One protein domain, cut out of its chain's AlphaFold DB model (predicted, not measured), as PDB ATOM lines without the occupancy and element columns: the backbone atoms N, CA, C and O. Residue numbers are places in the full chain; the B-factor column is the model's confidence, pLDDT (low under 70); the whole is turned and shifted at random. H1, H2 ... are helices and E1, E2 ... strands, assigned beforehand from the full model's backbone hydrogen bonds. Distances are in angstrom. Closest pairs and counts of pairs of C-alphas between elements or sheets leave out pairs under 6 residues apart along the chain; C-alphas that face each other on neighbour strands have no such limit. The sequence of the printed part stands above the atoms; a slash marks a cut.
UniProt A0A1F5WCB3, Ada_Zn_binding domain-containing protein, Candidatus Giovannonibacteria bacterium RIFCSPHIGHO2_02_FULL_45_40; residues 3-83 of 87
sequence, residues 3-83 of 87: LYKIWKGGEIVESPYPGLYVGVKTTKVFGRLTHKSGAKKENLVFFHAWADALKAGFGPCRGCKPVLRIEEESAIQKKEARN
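AT A GLANCE: This is residues 3 to 83 of the 87 residues of the protein "Ada_Zn_binding domain-containing protein" of Candidatus Giovannonibacteria bacterium RIFCSPHIGHO2_02_FULL_45_40 (UniProt A0A1F5WCB3). A small, strongly twisted sheet of five strands makes the body, with the short helix H1 packed on it, and the long helix H2 leads away from this body as an arm whose residues 71 to 83 stick out. In the sheet, the hairpin E1 and E2 and the hairpin E3 and E4 lie on the two sides of E5. The printed part has 81 residues with five named strands followed by two named helices, in the order E1 E2 E3 E4 E5 H1 H2; the mixed sheet runs E2 E1 E5 E3 E4, and the class is mixed, helices and strands. The whole is compact by its radius of gyration of the C-alphas, 13.4 A, yet the arm gives it an elongated outline of 45 by 28 by 21 A.

IN THESE COORDINATES: The sheet begins with E1, residues 4 to 8, 11.8 A long, from C-alpha 4 at (42.661, -33.585, -38.287). E2 is residues 11 to 15, 12.2 A. E3 is residues 21 to 24, E4 residues 29 to 32 and E5 residues 44 to 47, where C-alpha 47 is at (45.639, -24.498, -41.292). H1 is residues 50 to 55, 8.7 A. H2, residues 68 to 83, measures 24.0 A and ends with C-alpha 83 at (41.290, -15.643, -70.515).

HOW THE PARTS SIT: E1 and E5 are parallel inner strands at 44 degrees, with N 7 and O 46 2.9 A apart, within hydrogen-bond range. The edge strand E2 is antiparallel to E1, with N 6 and O 13 at 2.9 A. E5 and E3 are antiparallel, with N 23 and O 45 at 2.8 A. E3 and the edge strand E4 form an antiparallel hairpin, with N 22 and O 31 at 2.9 A. Residues 29 to 30 of E4 also pair, parallel, with residues 59 to 60. H1 is on the sheet; its closest C-alphas to E5 are those of Ala 53 and Phe 47, 6.2 A, and to E1 those of Asp 52 and Trp 7, 6.3 A. H2 is not on the sheet and is apart from H1. In H1 every O i to N i+4 pair is within hydrogen-bond range; in H2 11 of 12 are.

THE WHOLE: The two C-alphas farthest apart are those of Lys 40 and Asn 83, 45.6 A. Without residues 71 to 83, which stand free, the body spans 29 by 25 by 20 A. The links E4 to E5 and H1 to H2 are long, with 11 and 12 residues. The printed part has no cut. The mean pLDDT of the printed part is 77.9; residues 36 to 37, 65 and 67 to 83 are under 70, and H2 has a mean of 55.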
ATOM      1  N   LEU A   3      41.312 -38.179 -38.109       81.19
ATOM      2  CA  LEU A   3      40.710 -36.864 -38.312       81.19
ATOM      3  C   LEU A   3      41.666 -35.789 -37.793       81.19
ATOM      4  O   LEU A   3      42.249 -35.916 -36.714       81.19
ATOM      5  N   TYR A   4      41.848 -34.748 -38.592       83.69
ATOM      6  CA  TYR A   4      42.661 -33.585 -38.287       83.69
ATOM      7  C   TYR A   4      41.750 -32.389 -38.063       83.69
ATOM      8  O   TYR A   4      40.856 -32.113 -38.860       83.69
ATOM      9  N   LYS A   5      42.019 -31.649 -36.990       86.69
ATOM     10  CA  LYS A   5      41.396 -30.351 -36.747       86.69
ATOM     11  C   LYS A   5      42.145 -29.313 -37.567       86.69
ATOM     12  O   LYS A   5      43.300 -29.014 -37.258       86.69
ATOM     13  N   ILE A   6      41.505 -28.809 -38.614       89.81
ATOM     14  CA  ILE A   6      42.069 -27.789 -39.491       89.81
ATOM     15  C   ILE A   6      41.312 -26.477 -39.309       89.81
ATOM     16  O   ILE A   6      40.093 -26.460 -39.179       89.81
ATOM     17  N   TRP A   7      42.040 -25.371 -39.309       87.81
ATOM     18  CA  TRP A   7      41.441 -24.042 -39.345       87.81
ATOM     19  C   TRP A   7      41.089 -23.689 -40.785       87.81
ATOM     20  O   TRP A   7      41.966 -23.731 -41.653       87.81
ATOM     21  N   LYS A   8      39.818 -23.367 -41.030       85.44
ATOM     22  CA  LYS A   8      39.291 -22.990 -42.340       85.44
ATOM     23  C   LYS A   8      38.335 -21.811 -42.177       85.44
ATOM     24  O   LYS A   8      37.269 -21.957 -41.595       85.44
ATOM     25  N   GLY A   9      38.714 -20.642 -42.688       80.69
ATOM     26  CA  GLY A   9      37.841 -19.464 -42.704       80.69
ATOM     27  C   GLY A   9      37.539 -18.853 -41.331       80.69
ATOM     28  O   GLY A   9      36.623 -18.047 -41.225       80.69
ATOM     29  N   GLY A  10      38.317 -19.191 -40.296       78.50
ATOM     30  CA  GLY A  10      38.077 -18.773 -38.907       78.50
ATOM     31  C   GLY A  10      37.354 -19.807 -38.039       78.50
ATOM     32  O   GLY A  10      37.245 -19.601 -36.834       78.50
ATOM     33  N   GLU A  11      36.934 -20.934 -38.612       84.06
ATOM     34  CA  GLU A  11      36.325 -22.045 -37.883       84.06
ATOM     35  C   GLU A  11      37.261 -23.259 -37.864       84.06
ATOM     36  O   GLU A  11      38.090 -23.453 -38.760       84.06
ATOM     37  N   ILE A  12      37.143 -24.088 -36.827       87.56
ATOM     38  CA  ILE A  12      37.863 -25.360 -36.746       87.56
ATOM     39  C   ILE A  12      36.966 -26.430 -37.355       87.56
ATOM     40  O   ILE A  12      35.929 -26.762 -36.791       87.56
ATOM     41  N   VAL A  13      37.391 -26.995 -38.482       89.00
ATOM     42  CA  VAL A  13      36.689 -28.088 -39.158       89.00
ATOM     43  C   VAL A  13      37.482 -29.384 -39.033       89.00
ATOM     44  O   VAL A  13      38.717 -29.389 -39.045       89.00
ATOM     45  N   GLU A  14      36.777 -30.502 -38.895       87.75
ATOM     46  CA  GLU A  14      37.393 -31.826 -38.894       87.75
ATOM     47  C   GLU A  14      37.521 -32.324 -40.332       87.75
ATOM     48  O   GLU A  14      36.558 -32.352 -41.093       87.75
ATOM     49  N   SER A  15      38.737 -32.689 -40.723       84.94
ATOM     50  CA  SER A  15      39.045 -33.157 -42.068       84.94
ATOM     51  C   SER A  15      39.910 -34.410 -42.002       84.94
ATOM     52  O   SER A  15      40.792 -34.503 -41.146       84.94
ATOM     53  N   PRO A  16      39.741 -35.371 -42.921       85.69
ATOM     54  CA  PRO A  16      40.679 -36.482 -43.057       85.69
ATOM     55  C   PRO A  16      42.078 -36.029 -43.516       85.69
ATOM     56  O   PRO A  16      43.026 -36.811 -43.449       85.69
ATOM     57  N   TYR A  17      42.232 -34.769 -43.943       83.69
ATOM     58  CA  TYR A  17      43.493 -34.204 -44.412       83.69
ATOM     59  C   TYR A  17      44.030 -33.110 -43.467       83.69
ATOM     60  O   TYR A  17      43.272 -32.224 -43.068       83.69
ATOM     61  N   PRO A  18      45.344 -33.089 -43.174       76.38
ATOM     62  CA  PRO A  18      46.002 -32.127 -42.278       76.38
ATOM     63  C   PRO A  18      46.150 -30.690 -42.832       76.38
ATOM     64  O   PRO A  18      46.963 -29.925 -42.330       76.38
ATOM     65  N   GLY A  19      45.394 -30.278 -43.852       85.25
ATOM     66  CA  GLY A  19      45.520 -28.938 -44.447       85.25
ATOM     67  C   GLY A  19      46.828 -28.721 -45.229       85.25
ATOM     68  O   GLY A  19      47.538 -29.672 -45.545       85.25
ATOM     69  N   LEU A  20      47.127 -27.463 -45.577       85.12
ATOM     70  CA  LEU A  20      48.301 -27.087 -46.390       85.12
ATOM     71  C   LEU A  20      49.437 -26.483 -45.551       85.12
ATOM     72  O   LEU A  20      50.618 -26.585 -45.906       85.12
ATOM     73  N   TYR A  21      49.090 -25.875 -44.417       87.56
ATOM     74  CA  TYR A  21      50.018 -25.178 -43.539       87.56
ATOM     75  C   TYR A  21      49.993 -25.785 -42.145       87.56
ATOM     76  O   TYR A  21      48.968 -26.269 -41.666       87.56
ATOM     77  N   VAL A  22      51.136 -25.717 -41.474       89.50
ATOM     78  CA  VAL A  22      51.293 -26.166 -40.096       89.50
ATOM     79  C   VAL A  22      51.857 -25.028 -39.258       89.50
ATOM     80  O   VAL A  22      52.841 -24.399 -39.640       89.50
ATOM     81  N   GLY A  23      51.237 -24.745 -38.120       89.88
ATOM     82  CA  GLY A  23      51.738 -23.816 -37.117       89.88
ATOM     83  C   GLY A  23      52.136 -24.524 -35.840       89.88
ATOM     84  O   GLY A  23      51.540 -25.520 -35.441       89.88
ATOM     85  N   VAL A  24      53.160 -23.990 -35.189       90.00
ATOM     86  CA  VAL A  24      53.656 -24.486 -33.910       90.00
ATOM     87  C   VAL A  24      53.164 -23.545 -32.814       90.00
ATOM     88  O   VAL A  24      53.519 -22.367 -32.802       90.00
ATOM     89  N   LYS A  25      52.338 -24.043 -31.883       89.19
ATOM     90  CA  LYS A  25      51.726 -23.231 -30.810       89.19
ATOM     91  C   LYS A  25      52.759 -22.524 -29.940       89.19
ATOM     92  O   LYS A  25      52.514 -21.393 -29.535       89.19
ATOM     93  N   THR A  26      53.884 -23.185 -29.670       88.25
ATOM     94  CA  THR A  26      54.926 -22.683 -28.766       88.25
ATOM     95  C   THR A  26      55.684 -21.504 -29.357       88.25
ATOM     96  O   THR A  26      55.922 -20.529 -28.660       88.25
ATOM     97  N   THR A  27      56.035 -21.561 -30.642       87.88
ATOM     98  CA  THR A  27      56.757 -20.471 -31.314       87.88
ATOM     99  C   THR A  27      55.827 -19.462 -31.976       87.88
ATOM    100  O   THR A  27      56.297 -18.415 -32.404       87.88
ATOM    101  N   LYS A  28      54.525 -19.769 -32.087       89.81
ATOM    102  CA  LYS A  28      53.544 -18.985 -32.853       89.81
ATOM    103  C   LYS A  28      54.003 -18.734 -34.293       89.81
ATOM    104  O   LYS A  28      53.700 -17.704 -34.880       89.81
ATOM    105  N   VAL A  29      54.728 -19.689 -34.876       88.56
ATOM    106  CA  VAL A  29      55.212 -19.625 -36.260       88.56
ATOM    107  C   VAL A  29      54.496 -20.674 -37.101       88.56
ATOM    108  O   VAL A  29      54.400 -21.829 -36.684       88.56
ATOM    109  N   PHE A  30      54.035 -20.291 -38.294       90.75
ATOM    110  CA  PHE A  30      53.479 -21.209 -39.287       90.75
ATOM    111  C   PHE A  30      54.369 -21.368 -40.523       90.75
ATOM    112  O   PHE A  30      55.055 -20.447 -40.966       90.75
ATOM    113  N   GLY A  31      54.366 -22.570 -41.085       87.38
ATOM    114  CA  GLY A  31      55.116 -22.963 -42.267       87.38
ATOM    115  C   GLY A  31      54.338 -23.967 -43.116       87.38
ATOM    116  O   GLY A  31      53.141 -24.177 -42.933       87.38
ATOM    117  N   ARG A  32      55.031 -24.581 -44.073       84.38
ATOM    118  CA  ARG A  32      54.454 -25.587 -44.980       84.38
ATOM    119  C   ARG A  32      54.273 -26.915 -44.256       84.38
ATOM    120  O   ARG A  32      55.123 -27.262 -43.442       84.38
ATOM    121  N   LEU A  33      53.256 -27.698 -44.620       80.56
ATOM    122  CA  LEU A  33      53.078 -29.054 -44.077       80.56
ATOM    123  C   LEU A  33      54.305 -29.959 -44.317       80.56
ATOM    124  O   LEU A  33      54.631 -30.800 -43.487       80.56
ATOM    125  N   THR A  34      55.023 -29.753 -45.423       75.75
ATOM    126  CA  THR A  34      56.259 -30.485 -45.756       75.75
ATOM    127  C   THR A  34      57.465 -30.074 -44.909       75.75
ATOM    128  O   THR A  34      58.517 -30.712 -44.972       75.75
ATOM    129  N   HIS A  35      57.353 -29.007 -44.117       72.62
ATOM    130  CA  HIS A  35      58.426 -28.586 -43.238       72.62
ATOM    131  C   HIS A  35      58.537 -29.556 -42.058       72.62
ATOM    132  O   HIS A  35      57.605 -29.704 -41.270       72.62
ATOM    133  N   LYS A  36      59.709 -30.180 -41.893       63.97
ATOM    134  CA  LYS A  36      60.050 -30.886 -40.654       63.97
ATOM    135  C   LYS A  36      60.178 -29.881 -39.511       63.97
ATOM    136  O   LYS A  36      61.261 -29.374 -39.233       63.97
ATOM    137  N   SER A  37      59.076 -29.609 -38.825       65.75
ATOM    138  CA  SER A  37      59.130 -29.007 -37.499       65.75
ATOM    139  C   SER A  37      59.565 -30.077 -36.498       65.75
ATOM    140  O   SER A  37      58.905 -31.109 -36.393       65.75
ATOM    141  N   GLY A  38      60.605 -29.820 -35.704       70.50
ATOM    142  CA  GLY A  38      60.963 -30.654 -34.542       70.50
ATOM    143  C   GLY A  38      59.964 -30.554 -33.376       70.50
ATOM    144  O   GLY A  38      60.277 -30.939 -32.255       70.50
ATOM    145  N   ALA A  39      58.778 -29.987 -33.613       78.62
ATOM    146  CA  ALA A  39      57.758 -29.770 -32.603       78.62
ATOM    147  C   ALA A  39      56.970 -31.055 -32.314       78.62
ATOM    148  O   ALA A  39      56.671 -31.848 -33.210       78.62
ATOM    149  N   LYS A  40      56.582 -31.230 -31.047       81.00
ATOM    150  CA  LYS A  40      55.676 -32.307 -30.627       81.00
ATOM    151  C   LYS A  40      54.326 -32.171 -31.333       81.00
ATOM    152  O   LYS A  40      53.824 -31.059 -31.496       81.00
ATOM    153  N   LYS A  41      53.714 -33.305 -31.685       80.88
ATOM    154  CA  LYS A  41      52.430 -33.376 -32.415       80.88
ATOM    155  C   LYS A  41      51.297 -32.604 -31.726       80.88
ATOM    156  O   LYS A  41      50.446 -32.052 -32.406       80.88
ATOM    157  N   GLU A  42      51.315 -32.526 -30.400       84.44
ATOM    158  CA  GLU A  42      50.321 -31.812 -29.580       84.44
ATOM    159  C   GLU A  42      50.380 -30.284 -29.754       84.44
ATOM    160  O   GLU A  42      49.381 -29.575 -29.603       84.44
ATOM    161  N   ASN A  43      51.558 -29.776 -30.121       87.00
ATOM    162  CA  ASN A  43      51.811 -28.361 -30.360       87.00
ATOM    163  C   ASN A  43      51.633 -27.974 -31.830       87.00
ATOM    164  O   ASN A  43      51.833 -26.808 -32.166       87.00
ATOM    165  N   LEU A  44      51.275 -28.923 -32.696       86.62
ATOM    166  CA  LEU A  44      50.994 -28.659 -34.100       86.62
ATOM    167  C   LEU A  44      49.536 -28.237 -34.278       86.62
ATOM    168  O   LEU A  44      48.615 -28.840 -33.729       86.62
ATOM    169  N   VAL A  45      49.337 -27.196 -35.073       88.62
ATOM    170  CA  VAL A  45      48.035 -26.721 -35.537       88.62
ATOM    171  C   VAL A  45      48.053 -26.748 -37.047       88.62
ATOM    172  O   VAL A  45      49.022 -26.317 -37.665       88.62
ATOM    173  N   PHE A  46      46.986 -27.255 -37.638       90.19
ATOM    174  CA  PHE A  46      46.859 -27.353 -39.077       90.19
ATOM    175  C   PHE A  46      45.956 -26.238 -39.589       90.19
ATOM    176  O   PHE A  46      44.886 -25.987 -39.033       90.19
ATOM    177  N   PHE A  47      46.386 -25.571 -40.654       89.06
ATOM    178  CA  PHE A  47      45.639 -24.498 -41.292       89.06
ATOM    179  C   PHE A  47      45.400 -24.847 -42.756       89.06
ATOM    180  O   PHE A  47      46.287 -25.343 -43.462       89.06
ATOM    181  N   HIS A  48      44.185 -24.581 -43.219       87.44
ATOM    182  CA  HIS A  48      43.839 -24.707 -44.623       87.44
ATOM    183  C   HIS A  48      44.483 -23.577 -45.434       87.44
ATOM    184  O   HIS A  48      45.124 -23.847 -46.447       87.44
ATOM    185  N   ALA A  49      44.400 -22.339 -44.936       84.50
ATOM    186  CA  ALA A  49      44.992 -21.159 -45.556       84.50
ATOM    187  C   ALA A  49      45.959 -20.416 -44.618       84.50
ATOM    188  O   ALA A  49      45.803 -20.406 -43.397       84.50
ATOM    189  N   TRP A  50      46.935 -19.715 -45.198       84.75
ATOM    190  CA  TRP A  50      47.844 -18.826 -44.460       84.75
ATOM    191  C   TRP A  50      47.102 -17.668 -43.776       84.75
ATOM    192  O   TRP A  50      47.486 -17.250 -42.687       84.75
ATOM    193  N   ALA A  51      46.014 -17.184 -44.384       83.62
ATOM    194  CA  ALA A  51      45.167 -16.147 -43.802       83.62
ATOM    195  C   ALA A  51      44.555 -16.600 -42.467       83.62
ATOM    196  O   ALA A  51      44.478 -15.807 -41.533       83.62
ATOM    197  N   ASP A  52      44.188 -17.880 -42.348       86.00
ATOM    198  CA  ASP A  52      43.677 -18.445 -41.096       86.00
ATOM    199  C   ASP A  52      44.774 -18.497 -40.027       86.00
ATOM    200  O   ASP A  52      44.521 -18.182 -38.867       86.00
ATOM    201  N   ALA A  53      46.012 -18.818 -40.420       87.50
ATOM    202  CA  ALA A  53      47.158 -18.793 -39.513       87.50
ATOM    203  C   ALA A  53      47.450 -17.374 -38.996       87.50
ATOM    204  O   ALA A  53      47.656 -17.189 -37.798       87.50
ATOM    205  N   LEU A  54      47.394 -16.364 -39.871       85.56
ATOM    206  CA  LEU A  54      47.559 -14.963 -39.476       85.56
ATOM    207  C   LEU A  54      46.437 -14.482 -38.554       85.56
ATOM    208  O   LEU A  54      46.721 -13.866 -37.531       85.56
ATOM    209  N   LYS A  55      45.174 -14.799 -38.875       85.75
ATOM    210  CA  LYS A  55      44.020 -14.482 -38.016       85.75
ATOM    211  C   LYS A  55      44.137 -15.136 -36.640       85.75
ATOM    212  O   LYS A  55      43.771 -14.528 -35.642       85.75
ATOM    213  N   ALA A  56      44.692 -16.345 -36.577       85.62
ATOM    214  CA  ALA A  56      44.969 -17.051 -35.329       85.62
ATOM    215  C   ALA A  56      46.206 -16.516 -34.569       85.62
ATOM    216  O   ALA A  56      46.565 -17.057 -33.520       85.62
ATOM    217  N   GLY A  57      46.876 -15.475 -35.082       88.69
ATOM    218  CA  GLY A  57      48.031 -14.836 -34.451       88.69
ATOM    219  C   GLY A  57      49.355 -15.577 -34.653       88.69
ATOM    220  O   GLY A  57      50.258 -15.445 -33.828       88.69
ATOM    221  N   PHE A  58      49.483 -16.386 -35.709       89.75
ATOM    222  CA  PHE A  58      50.737 -17.055 -36.064       89.75
ATOM    223  C   PHE A  58      51.492 -16.256 -37.127       89.75
ATOM    224  O   PHE A  58      50.942 -15.918 -38.172       89.75
ATOM    225  N   GLY A  59      52.779 -16.005 -36.900       87.88
ATOM    226  CA  GLY A  59      53.665 -15.348 -37.859       87.88
ATOM    227  C   GLY A  59      54.233 -16.315 -38.908       87.88
ATOM    228  O   GLY A  59      54.402 -17.505 -38.631       87.88
ATOM    229  N   PRO A  60      54.571 -15.842 -40.119       88.06
ATOM    230  CA  PRO A  60      55.151 -16.687 -41.157       88.06
ATOM    231  C   PRO A  60      56.574 -17.136 -40.800       88.06
ATOM    232  O   PRO A  60      57.394 -16.381 -40.276       88.06
ATOM    233  N   CYS A  61      56.903 -18.381 -41.138       84.31
ATOM    234  CA  CYS A  61      58.245 -18.920 -40.975       84.31
ATOM    235  C   CYS A  61      59.231 -18.200 -41.900       84.31
ATOM    236  O   CYS A  61      59.098 -18.241 -43.127       84.31
ATOM    237  N   ARG A  62      60.273 -17.613 -41.302       77.25
ATOM    238  CA  ARG A  62      61.311 -16.849 -42.013       77.25
ATOM    239  C   ARG A  62      62.078 -17.693 -43.041       77.25
ATOM    240  O   ARG A  62      62.445 -17.178 -44.090       77.25
ATOM    241  N   GLY A  63      62.285 -18.983 -42.758       72.88
ATOM    242  CA  GLY A  63      62.998 -19.907 -43.650       72.88
ATOM    243  C   GLY A  63      62.112 -20.556 -44.717       72.88
ATOM    244  O   GLY A  63      62.533 -20.715 -45.856       72.88
ATOM    245  N   CYS A  64      60.865 -20.909 -44.377       71.50
ATOM    246  CA  CYS A  64      59.955 -21.547 -45.336       71.50
ATOM    247  C   CYS A  64      59.290 -20.571 -46.306       71.50
ATOM    248  O   CYS A  64      58.751 -21.043 -47.304       71.50
ATOM    249  N   LYS A  65      59.279 -19.263 -45.999       69.94
ATOM    250  CA  LYS A  65      58.660 -18.203 -46.814       69.94
ATOM    251  C   LYS A  65      57.306 -18.634 -47.420       69.94
ATOM    252  O   LYS A  65      57.125 -18.554 -48.633       69.94
ATOM    253  N   PRO A  66      56.348 -19.107 -46.596       70.06
ATOM    254  CA  PRO A  66      55.116 -19.733 -47.087       70.06
ATOM    255  C   PRO A  66      54.211 -18.784 -47.890       70.06
ATOM    256  O   PRO A  66      53.332 -19.260 -48.592       70.06
ATOM    257  N   VAL A  67      54.426 -17.468 -47.796       67.00
ATOM    258  CA  VAL A  67      53.610 -16.431 -48.452       67.00
ATOM    259  C   VAL A  67      54.045 -16.173 -49.904       67.00
ATOM    260  O   VAL A  67      53.194 -15.956 -50.759       67.00
ATOM    261  N   LEU A  68      55.347 -16.268 -50.212       59.56
ATOM    262  CA  LEU A  68      55.903 -15.871 -51.520       59.56
ATOM    263  C   LEU A  68      55.431 -16.750 -52.687       59.56
ATOM    264  O   LEU A  68      55.294 -16.268 -53.802       59.56
ATOM    265  N   ARG A  69      55.136 -18.029 -52.437       51.78
ATOM    266  CA  ARG A  69      54.709 -18.958 -53.497       51.78
ATOM    267  C   ARG A  69      53.235 -18.803 -53.891       51.78
ATOM    268  O   ARG A  69      52.837 -19.217 -54.970       51.78
ATOM    269  N   ILE A  70      52.424 -18.195 -53.024       53.78
ATOM    270  CA  ILE A  70      50.975 -18.062 -53.234       53.78
ATOM    271  C   ILE A  70      50.661 -16.847 -54.114       53.78
ATOM    272  O   ILE A  70      49.655 -16.844 -54.825       53.78
ATOM    273  N   GLU A  71      51.517 -15.819 -54.119       53.00
ATOM    274  CA  GLU A  71      51.415 -14.728 -55.099       53.00
ATOM    275  C   GLU A  71      51.545 -15.256 -56.534       53.00
ATOM    276  O   GLU A  71      50.804 -14.818 -57.412       53.00
ATOM    277  N   GLU A  72      52.392 -16.266 -56.762       52.12
ATOM    278  CA  GLU A  72      52.477 -16.943 -58.061       52.12
ATOM    279  C   GLU A  72      51.180 -17.702 -58.402       52.12
ATOM    280  O   GLU A  72      50.639 -17.517 -59.492       52.12
ATOM    281  N   GLU A  73      50.607 -18.481 -57.476       53.12
ATOM    282  CA  GLU A  73      49.361 -19.241 -57.715       53.12
ATOM    283  C   GLU A  73      48.135 -18.335 -57.930       53.12
ATOM    284  O   GLU A  73      47.347 -18.528 -58.859       53.12
ATOM    285  N   SER A  74      47.989 -17.283 -57.126       52.44
ATOM    286  CA  SER A  74      46.887 -16.324 -57.267       52.44
ATOM    287  C   SER A  74      47.024 -15.435 -58.511       52.44
ATOM    288  O   SER A  74      46.012 -14.991 -59.066       52.44
ATOM    289  N   ALA A  75      48.244 -15.213 -59.010       55.56
ATOM    290  CA  ALA A  75      48.473 -14.589 -60.308       55.56
ATOM    291  C   ALA A  75      48.085 -15.511 -61.477       55.56
ATOM    292  O   ALA A  75      47.532 -15.018 -62.462       55.56
ATOM    293  N   ILE A  76      48.316 -16.825 -61.371       57.25
ATOM    294  CA  ILE A  76      47.895 -17.815 -62.378       57.25
ATOM    295  C   ILE A  76      46.363 -17.874 -62.458       57.25
ATOM    296  O   ILE A  76      45.805 -17.678 -63.536       57.25
ATOM    297  N   GLN A  77      45.668 -17.984 -61.322       56.44
ATOM    298  CA  GLN A  77      44.199 -18.038 -61.293       56.44
ATOM    299  C   GLN A  77      43.546 -16.774 -61.885       56.44
ATOM    300  O   GLN A  77      42.551 -16.835 -62.609       56.44
ATOM    301  N   LYS A  78      44.132 -15.596 -61.619       57.16
ATOM    302  CA  LYS A  78      43.674 -14.319 -62.195       57.16
ATOM    303  C   LYS A  78      43.937 -14.218 -63.698       57.16
ATOM    304  O   LYS A  78      43.223 -13.471 -64.367       57.16
ATOM    305  N   LYS A  79      44.960 -14.897 -64.228       57.28
ATOM    306  CA  LYS A  79      45.226 -14.966 -65.673       57.28
ATOM    307  C   LYS A  79      44.208 -15.872 -66.364       57.28
ATOM    308  O   LYS A  79      43.638 -15.450 -67.367       57.28
ATOM    309  N   GLU A  80      43.896 -17.032 -65.790       58.41
ATOM    310  CA  GLU A  80      42.881 -17.954 -66.323       58.41
ATOM    311  C   GLU A  80      41.482 -17.331 -66.345       58.41
ATOM    312  O   GLU A  80      40.822 -17.329 -67.384       58.41
ATOM    313  N   ALA A  81      41.061 -16.682 -65.253       55.38
ATOM    314  CA  ALA A  81      39.774 -15.987 -65.191       55.38
ATOM    315  C   ALA A  81      39.661 -14.818 -66.193       55.38
ATOM    316  O   ALA A  81      38.561 -14.465 -66.620       55.38
ATOM    317  N   ARG A  82      40.791 -14.203 -66.576       56.03
ATOM    318  CA  ARG A  82      40.828 -13.164 -67.617       56.03
ATOM    319  C   ARG A  82      40.745 -13.760 -69.022       56.03
ATOM    320  O   ARG A  82      40.145 -13.140 -69.892       56.03
ATOM    321  N   ASN A  83      41.323 -14.943 -69.231       57.03
ATOM    322  CA  ASN A  83      41.290 -15.643 -70.515       57.03
ATOM    323  C   ASN A  83      39.913 -16.262 -70.801       57.03
ATOM    324  O   ASN A  83      39.450 -16.206 -71.934       57.03
TER     325      ASN A  83